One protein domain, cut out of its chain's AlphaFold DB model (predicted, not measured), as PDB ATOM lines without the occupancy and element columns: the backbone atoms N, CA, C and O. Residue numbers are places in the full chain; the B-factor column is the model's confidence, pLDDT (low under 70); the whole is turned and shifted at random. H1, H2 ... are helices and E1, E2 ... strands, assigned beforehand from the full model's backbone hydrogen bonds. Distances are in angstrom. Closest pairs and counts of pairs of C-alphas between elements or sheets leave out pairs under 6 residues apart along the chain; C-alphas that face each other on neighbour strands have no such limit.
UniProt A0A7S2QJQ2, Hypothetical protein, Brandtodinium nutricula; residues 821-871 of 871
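AT A GLANCE: This is residues 821 to 871 of the 871 residues of the protein "Hypothetical protein" of Brandtodinium nutricula (UniProt A0A7S2QJQ2). A small body is made of one helix, H1, packed over one face of a two-stranded hairpin, E1 and E2, and from the end of this hairpin a long tail runs away. The tail holds two short helical turns, H2 and H3; its residues 856 to 871 stand free and stick out from the body, and the tail makes much of the length. The printed part has 51 residues, with three named helices and two named strands in the order H1, E1, E2, H2, H3; the sheet E1 - E2 is antiparallel and the class is mixed, helices and strands. The whole is extended, with a radius of gyration of the C-alphas of 15.4 A, and spans 48 by 23 by 14 A.

HOW THE PARTS SIT: E1, residues 839 to 841, and E2, residues 849 to 851, are antiparallel neighbours and form a hairpin, with an angle of 148 degrees between their directions. The C-alphas of Asp 841 and Val 849 face each other at 4.5 A, and those of Phe 839 and Leu 851 at 4.9 A. N 850 and O 840 are within hydrogen-bond range at 2.8 A, as are N 840 and O 850 at 3.1 A. H1, residues 822 to 834, has its centre 10.2 A from that of E1, and their closest C-alphas are those of Lys 832 and Phe 839, 5.8 A apart. The closest C-alphas of H1 and E2 are those of Cys 828 and Val 849, 6.5 A apart. H2, residues 856 to 859, is apart from H1 and E1. H3, residues 865 to 868, is apart from H1, E1, E2 and H2. In H1 every O i to N i+4 pair is within hydrogen-bond range; H2 and H3, with four residues each, are too short for such a pair, and each has its one O i to N i+3 pair within range.

IN THESE COORDINATES: E1 begins with C-alpha 839 at (5.270, 6.373, 32.857) and is 6.8 A long from first to last C-alpha; E2 is 6.5 A long. H1 begins with C-alpha 822 at (-5.469, 14.567, 21.356) and is 18.4 A long. H2 is 5.0 A long. H3 is 5.3 A long and ends with C-alpha 868 at (14.696, -17.206, 45.085).

THE WHOLE: The two C-alphas farthest apart are those of Gly 821 and Lys 871, 48.3 A; Lys 871 is the chain's last residue. Without residues 856 to 871 the body has 35 residues and spans 31 by 21 by 7 A. The printed part has no cut. The link from E1 to E2 is short, with 7 residues, and the links H1 to E1, E2 to H2 and H2 to H3 are tight. The mean pLDDT of the printed part is 80.9, and residues 855 to 871 are under 70.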
ATOM      1  N   GLY A 821      -8.020  16.829  23.976       87.75
ATOM      2  CA  GLY A 821      -6.794  16.298  24.563       87.75
ATOM      3  C   GLY A 821      -5.970  15.400  23.631       87.75
ATOM      4  O   GLY A 821      -5.140  14.641  24.127       87.75
ATOM      5  N   GLU A 822      -6.173  15.441  22.310       93.06
ATOM      6  CA  GLU A 822      -5.469  14.567  21.356       93.06
ATOM      7  C   GLU A 822      -3.949  14.805  21.391       93.06
ATOM      8  O   GLU A 822      -3.166  13.853  21.449       93.06
ATOM      9  N   GLU A 823      -3.516  16.066  21.444       93.12
ATOM     10  CA  GLU A 823      -2.096  16.413  21.525       93.12
ATOM     11  C   GLU A 823      -1.489  16.041  22.895       93.12
ATOM     12  O   GLU A 823      -0.344  15.593  22.954       93.12
ATOM     13  N   GLU A 824      -2.247  16.134  23.998       93.25
ATOM     14  CA  GLU A 824      -1.821  15.638  25.324       93.25
ATOM     15  C   GLU A 824      -1.587  14.118  25.291       93.25
ATOM     16  O   GLU A 824      -0.522  13.648  25.705       93.25
ATOM     17  N   ILE A 825      -2.538  13.354  24.741       95.06
ATOM     18  CA  ILE A 825      -2.454  11.889  24.616       95.06
ATOM     19  C   ILE A 825      -1.243  11.493  23.772       95.06
ATOM     20  O   ILE A 825      -0.435  10.670  24.202       95.06
ATOM     21  N   LYS A 826      -1.058  12.131  22.616       96.38
ATOM     22  CA  LYS A 826       0.070  11.877  21.711       96.38
ATOM     23  C   LYS A 826       1.428  12.121  22.374       96.38
ATOM     24  O   LYS A 826       2.357  11.337  22.181       96.38
ATOM     25  N   ASN A 827       1.572  13.186  23.168       97.00
ATOM     26  CA  ASN A 827       2.811  13.417  23.918       97.00
ATOM     27  C   ASN A 827       2.991  12.389  25.049       97.00
ATOM     28  O   ASN A 827       4.111  11.939  25.282       97.00
ATOM     29  N   CYS A 828       1.914  11.945  25.701       97.00
ATOM     30  CA  CYS A 828       1.977  10.876  26.701       97.00
ATOM     31  C   CYS A 828       2.383   9.521  26.100       97.00
ATOM     32  O   CYS A 828       3.190   8.806  26.694       97.00
ATOM     33  N   GLU A 829       1.873   9.167  24.920       97.50
ATOM     34  CA  GLU A 829       2.291   7.967  24.183       97.50
ATOM     35  C   GLU A 829       3.774   8.032  23.824       97.50
ATOM     36  O   GLU A 829       4.514   7.081  24.075       97.50
ATOM     37  N   ARG A 830       4.237   9.188  23.341       97.81
ATOM     38  CA  ARG A 830       5.652   9.406  23.033       97.81
ATOM     39  C   ARG A 830       6.551   9.306  24.266       97.81
ATOM     40  O   ARG A 830       7.644   8.754  24.168       97.81
ATOM     41  N   LEU A 831       6.110   9.805  25.425       98.00
ATOM     42  CA  LEU A 831       6.840   9.622  26.684       98.00
ATOM     43  C   LEU A 831       6.988   8.139  27.032       98.00
ATOM     44  O   LEU A 831       8.079   7.715  27.398       98.00
ATOM     45  N   LYS A 832       5.919   7.344  26.896       97.38
ATOM     46  CA  LYS A 832       5.957   5.895  27.159       97.38
ATOM     47  C   LYS A 832       6.834   5.137  26.162       97.38
ATOM     48  O   LYS A 832       7.466   4.162  26.550       97.38
ATOM     49  N   GLU A 833       6.860   5.570  24.902       97.75
ATOM     50  CA  GLU A 833       7.725   5.001  23.863       97.75
ATOM     51  C   GLU A 833       9.204   5.284  24.156       97.75
ATOM     52  O   GLU A 833      10.024   4.369  24.123       97.75
ATOM     53  N   LYS A 834       9.542   6.541  24.474       97.62
ATOM     54  CA  LYS A 834      10.923   6.962  24.744       97.62
ATOM     55  C   LYS A 834      11.445   6.439  26.083       97.62
ATOM     56  O   LYS A 834      12.606   6.059  26.171       97.62
ATOM     57  N   TRP A 835      10.588   6.398  27.102       97.06
ATOM     58  CA  TRP A 835      10.921   6.000  28.472       97.06
ATOM     59  C   TRP A 835      10.049   4.815  28.914       97.06
ATOM     60  O   TRP A 835       9.134   4.975  29.738       97.06
ATOM     61  N   PRO A 836      10.286   3.610  28.363       95.69
ATOM     62  CA  PRO A 836       9.471   2.445  28.671       95.69
ATOM     63  C   PRO A 836       9.490   2.150  30.175       95.69
ATOM     64  O   PRO A 836      10.532   2.211  30.820       95.69
ATOM     65  N   LYS A 837       8.317   1.820  30.734       94.25
ATOM     66  CA  LYS A 837       8.067   1.545  32.169       94.25
ATOM     67  C   LYS A 837       8.204   2.733  33.137       94.25
ATOM     68  O   LYS A 837       7.815   2.587  34.293       94.25
ATOM     69  N   VAL A 838       8.682   3.898  32.698       96.56
ATOM     70  CA  VAL A 838       8.813   5.088  33.564       96.56
ATOM     71  C   VAL A 838       7.467   5.778  33.789       96.56
ATOM     72  O   VAL A 838       7.231   6.376  34.838       96.56
ATOM     73  N   PHE A 839       6.560   5.692  32.818       96.75
ATOM     74  CA  PHE A 839       5.270   6.373  32.857       96.75
ATOM     75  C   PHE A 839       4.108   5.395  32.961       96.75
ATOM     76  O   PHE A 839       4.028   4.413  32.224       96.75
ATOM     77  N   ARG A 840       3.150   5.729  33.827       96.19
ATOM     78  CA  ARG A 840       1.821   5.106  33.863       96.19
ATOM     79  C   ARG A 840       0.740   6.153  33.660       96.19
ATOM     80  O   ARG A 840       0.938   7.312  34.016       96.19
ATOM     81  N   ASP A 841      -0.408   5.742  33.141       96.25
ATOM     82  CA  ASP A 841      -1.561   6.635  33.029       96.25
ATOM     83  C   ASP A 841      -2.060   7.077  34.404       96.25
ATOM     84  O   ASP A 841      -2.035   6.317  35.380       96.25
ATOM     85  N   ASN A 842      -2.509   8.327  34.486       94.44
ATOM     86  CA  ASN A 842      -3.148   8.846  35.680       94.44
ATOM     87  C   ASN A 842      -4.600   8.331  35.741       94.44
ATOM     88  O   ASN A 842      -5.417   8.717  34.905       94.44
ATOM     89  N   PRO A 843      -4.969   7.510  36.741       93.25
ATOM     90  CA  PRO A 843      -6.304   6.911  36.803       93.25
ATOM     91  C   PRO A 843      -7.412   7.934  37.081       93.25
ATOM     92  O   PRO A 843      -8.576   7.650  36.827       93.25
ATOM     93  N   LYS A 844      -7.064   9.106  37.629       90.81
ATOM     94  CA  LYS A 844      -8.023  10.157  37.994       90.81
ATOM     95  C   LYS A 844      -8.129  11.262  36.945       90.81
ATOM     96  O   LYS A 844      -9.089  12.021  36.974       90.81
ATOM     97  N   ARG A 845      -7.130  11.397  36.066       87.44
ATOM     98  CA  ARG A 845      -7.027  12.502  35.104       87.44
ATOM     99  C   ARG A 845      -6.702  11.944  33.716       87.44
ATOM    100  O   ARG A 845      -5.523  11.729  33.424       87.44
ATOM    101  N   PRO A 846      -7.723  11.675  32.881       89.12
ATOM    102  CA  PRO A 846      -7.527  11.185  31.520       89.12
ATOM    103  C   PRO A 846      -6.558  12.073  30.731       89.12
ATOM    104  O   PRO A 846      -6.573  13.293  30.878       89.12
ATOM    105  N   GLY A 847      -5.694  11.459  29.921       88.00
ATOM    106  CA  GLY A 847      -4.686  12.177  29.131       88.00
ATOM    107  C   GLY A 847      -3.453  12.644  29.914       88.00
ATOM    108  O   GLY A 847      -2.540  13.189  29.308       88.00
ATOM    109  N   GLN A 848      -3.378  12.404  31.230       92.44
ATOM    110  CA  GLN A 848      -2.190  12.696  32.037       92.44
ATOM    111  C   GLN A 848      -1.419  11.423  32.407       92.44
ATOM    112  O   GLN A 848      -1.982  10.333  32.507       92.44
ATOM    113  N   VAL A 849      -0.124  11.580  32.689       95.69
ATOM    114  CA  VAL A 849       0.770  10.498  33.126       95.69
ATOM    115  C   VAL A 849       1.364  10.775  34.502       95.69
ATOM    116  O   VAL A 849       1.459  11.915  34.949       95.69
ATOM    117  N   ILE A 850       1.775   9.709  35.183       95.00
ATOM    118  CA  ILE A 850       2.515   9.744  36.442       95.00
ATOM    119  C   ILE A 850       3.910   9.181  36.173       95.00
ATOM    120  O   ILE A 850       4.041   8.025  35.765       95.00
ATOM    121  N   LEU A 851       4.937   9.989  36.443       96.75
ATOM    122  CA  LEU A 851       6.338   9.572  36.394       96.75
ATOM    123  C   LEU A 851       6.672   8.708  37.619       96.75
ATOM    124  O   LEU A 851       6.469   9.123  38.765       96.75
ATOM    125  N   GLN A 852       7.205   7.514  37.373       94.94
ATOM    126  CA  GLN A 852       7.718   6.572  38.362       94.94
ATOM    127  C   GLN A 852       9.107   6.109  37.932       94.94
ATOM    128  O   GLN A 852       9.261   5.123  37.216       94.94
ATOM    129  N   TRP A 853      10.131   6.832  38.380       94.50
ATOM    130  CA  TRP A 853      11.505   6.416  38.146       94.50
ATOM    131  C   TRP A 853      11.831   5.223  39.049       94.50
ATOM    132  O   TRP A 853      11.762   5.344  40.272       94.50
ATOM    133  N   LYS A 854      12.142   4.070  38.457       84.56
ATOM    134  CA  LYS A 854      12.637   2.878  39.156       84.56
ATOM    135  C   LYS A 854      13.991   2.517  38.569       84.56
ATOM    136  O   LYS A 854      14.126   2.504  37.347       84.56
ATOM    137  N   ARG A 855      14.988   2.224  39.407       69.44
ATOM    138  CA  ARG A 855      16.243   1.648  38.908       69.44
ATOM    139  C   ARG A 855      16.064   0.143  38.739       69.44
ATOM    140  O   ARG A 855      15.438  -0.503  39.570       69.44
ATOM    141  N   GLU A 856      16.671  -0.433  37.703       65.25
ATOM    142  CA  GLU A 856      16.688  -1.893  37.495       65.25
ATOM    143  C   GLU A 856      17.278  -2.650  38.702       65.25
ATOM    144  O   GLU A 856      16.886  -3.778  38.990       65.25
ATOM    145  N   ALA A 857      18.170  -2.008  39.467       59.75
ATOM    146  CA  ALA A 857      18.707  -2.555  40.714       59.75
ATOM    147  C   ALA A 857      17.644  -2.721  41.819       59.75
ATOM    148  O   ALA A 857      17.748  -3.650  42.619       59.75
ATOM    149  N   ASP A 858      16.612  -1.873  41.838       61.31
ATOM    150  CA  ASP A 858      15.487  -2.001  42.771       61.31
ATOM    151  C   ASP A 858      14.564  -3.157  42.340       61.31
ATOM    152  O   ASP A 858      14.048  -3.888  43.182       61.31
ATOM    153  N   GLU A 859      14.432  -3.414  41.029       56.75
ATOM    154  CA  GLU A 859      13.691  -4.577  40.509       56.75
ATOM    155  C   GLU A 859      14.366  -5.914  40.867       56.75
ATOM    156  O   GLU A 859      13.675  -6.910  41.083       56.75
ATOM    157  N   ALA A 860      15.698  -5.947  40.997       57.94
ATOM    158  CA  ALA A 860      16.432  -7.137  41.443       57.94
ATOM    159  C   ALA A 860      16.225  -7.464  42.939       57.94
ATOM    160  O   ALA A 860      16.484  -8.593  43.364       57.94
ATOM    161  N   LEU A 861      15.769  -6.492  43.736       53.91
ATOM    162  CA  LEU A 861      15.439  -6.659  45.156       53.91
ATOM    163  C   LEU A 861      13.943  -6.926  45.384       53.91
ATOM    164  O   LEU A 861      13.601  -7.639  46.325       53.91
ATOM    165  N   ASP A 862      13.078  -6.423  44.500       52.12
ATOM    166  CA  ASP A 862      11.622  -6.627  44.527       52.12
ATOM    167  C   ASP A 862      11.154  -7.909  43.808       52.12
ATOM    168  O   ASP A 862       9.952  -8.202  43.778       52.12
ATOM    169  N   GLU A 863      12.062  -8.722  43.246       49.41
ATOM    170  CA  GLU A 863      11.699 -10.081  42.834       49.41
ATOM    171  C   GLU A 863      11.163 -10.838  44.065       49.41
ATOM    172  O   GLU A 863      11.890 -11.001  45.051       49.41
ATOM    173  N   PRO A 864       9.901 -11.316  44.050       51.94
ATOM    174  CA  PRO A 864       9.287 -11.910  45.225       51.94
ATOM    175  C   PRO A 864      10.158 -13.065  45.711       51.94
ATOM    176  O   PRO A 864      10.431 -14.008  44.961       51.94
ATOM    177  N   SER A 865      10.566 -13.000  46.980       52.06
ATOM    178  CA  SER A 865      11.417 -13.976  47.677       52.06
ATOM    179  C   SER A 865      11.000 -15.441  47.454       52.06
ATOM    180  O   SER A 865      11.837 -16.342  47.494       52.06
ATOM    181  N   ALA A 866       9.736 -15.683  47.093       51.47
ATOM    182  CA  ALA A 866       9.202 -16.970  46.657       51.47
ATOM    183  C   ALA A 866       9.885 -17.592  45.413       51.47
ATOM    184  O   ALA A 866       9.859 -18.815  45.269       51.47
ATOM    185  N   LYS A 867      10.501 -16.811  44.511       50.91
ATOM    186  CA  LYS A 867      11.252 -17.349  43.354       50.91
ATOM    187  C   LYS A 867      12.711 -17.670  43.677       50.91
ATOM    188  O   LYS A 867      13.260 -18.598  43.088       50.91
ATOM    189  N   ARG A 868      13.311 -16.970  44.643       48.56
ATOM    190  CA  ARG A 868      14.696 -17.206  45.085       48.56
ATOM    191  C   ARG A 868      14.851 -18.472  45.932       48.56
ATOM    192  O   ARG A 868      15.934 -19.024  45.972       48.56
ATOM    193  N   ALA A 869      13.773 -18.968  46.544       48.78
ATOM    194  CA  ALA A 869      13.770 -20.230  47.294       48.78
ATOM    195  C   ALA A 869      13.582 -21.495  46.421       48.78
ATOM    196  O   ALA A 869      13.549 -22.604  46.947       48.78
ATOM    197  N   LYS A 870      13.416 -21.351  45.097       47.12
ATOM    198  CA  LYS A 870      13.217 -22.468  44.148       47.12
ATOM    199  C   LYS A 870      14.362 -22.657  43.149       47.12
ATOM    200  O   LYS A 870      14.245 -23.494  42.255       47.12
ATOM    201  N   LYS A 871      15.434 -21.885  43.282       39.50
ATOM    202  CA  LYS A 871      16.635 -21.943  42.453       39.50
ATOM    203  C   LYS A 871      17.826 -22.102  43.379       39.50
ATOM    204  O   LYS A 871      18.744 -22.849  42.990       39.50
TER     205      LYS A 871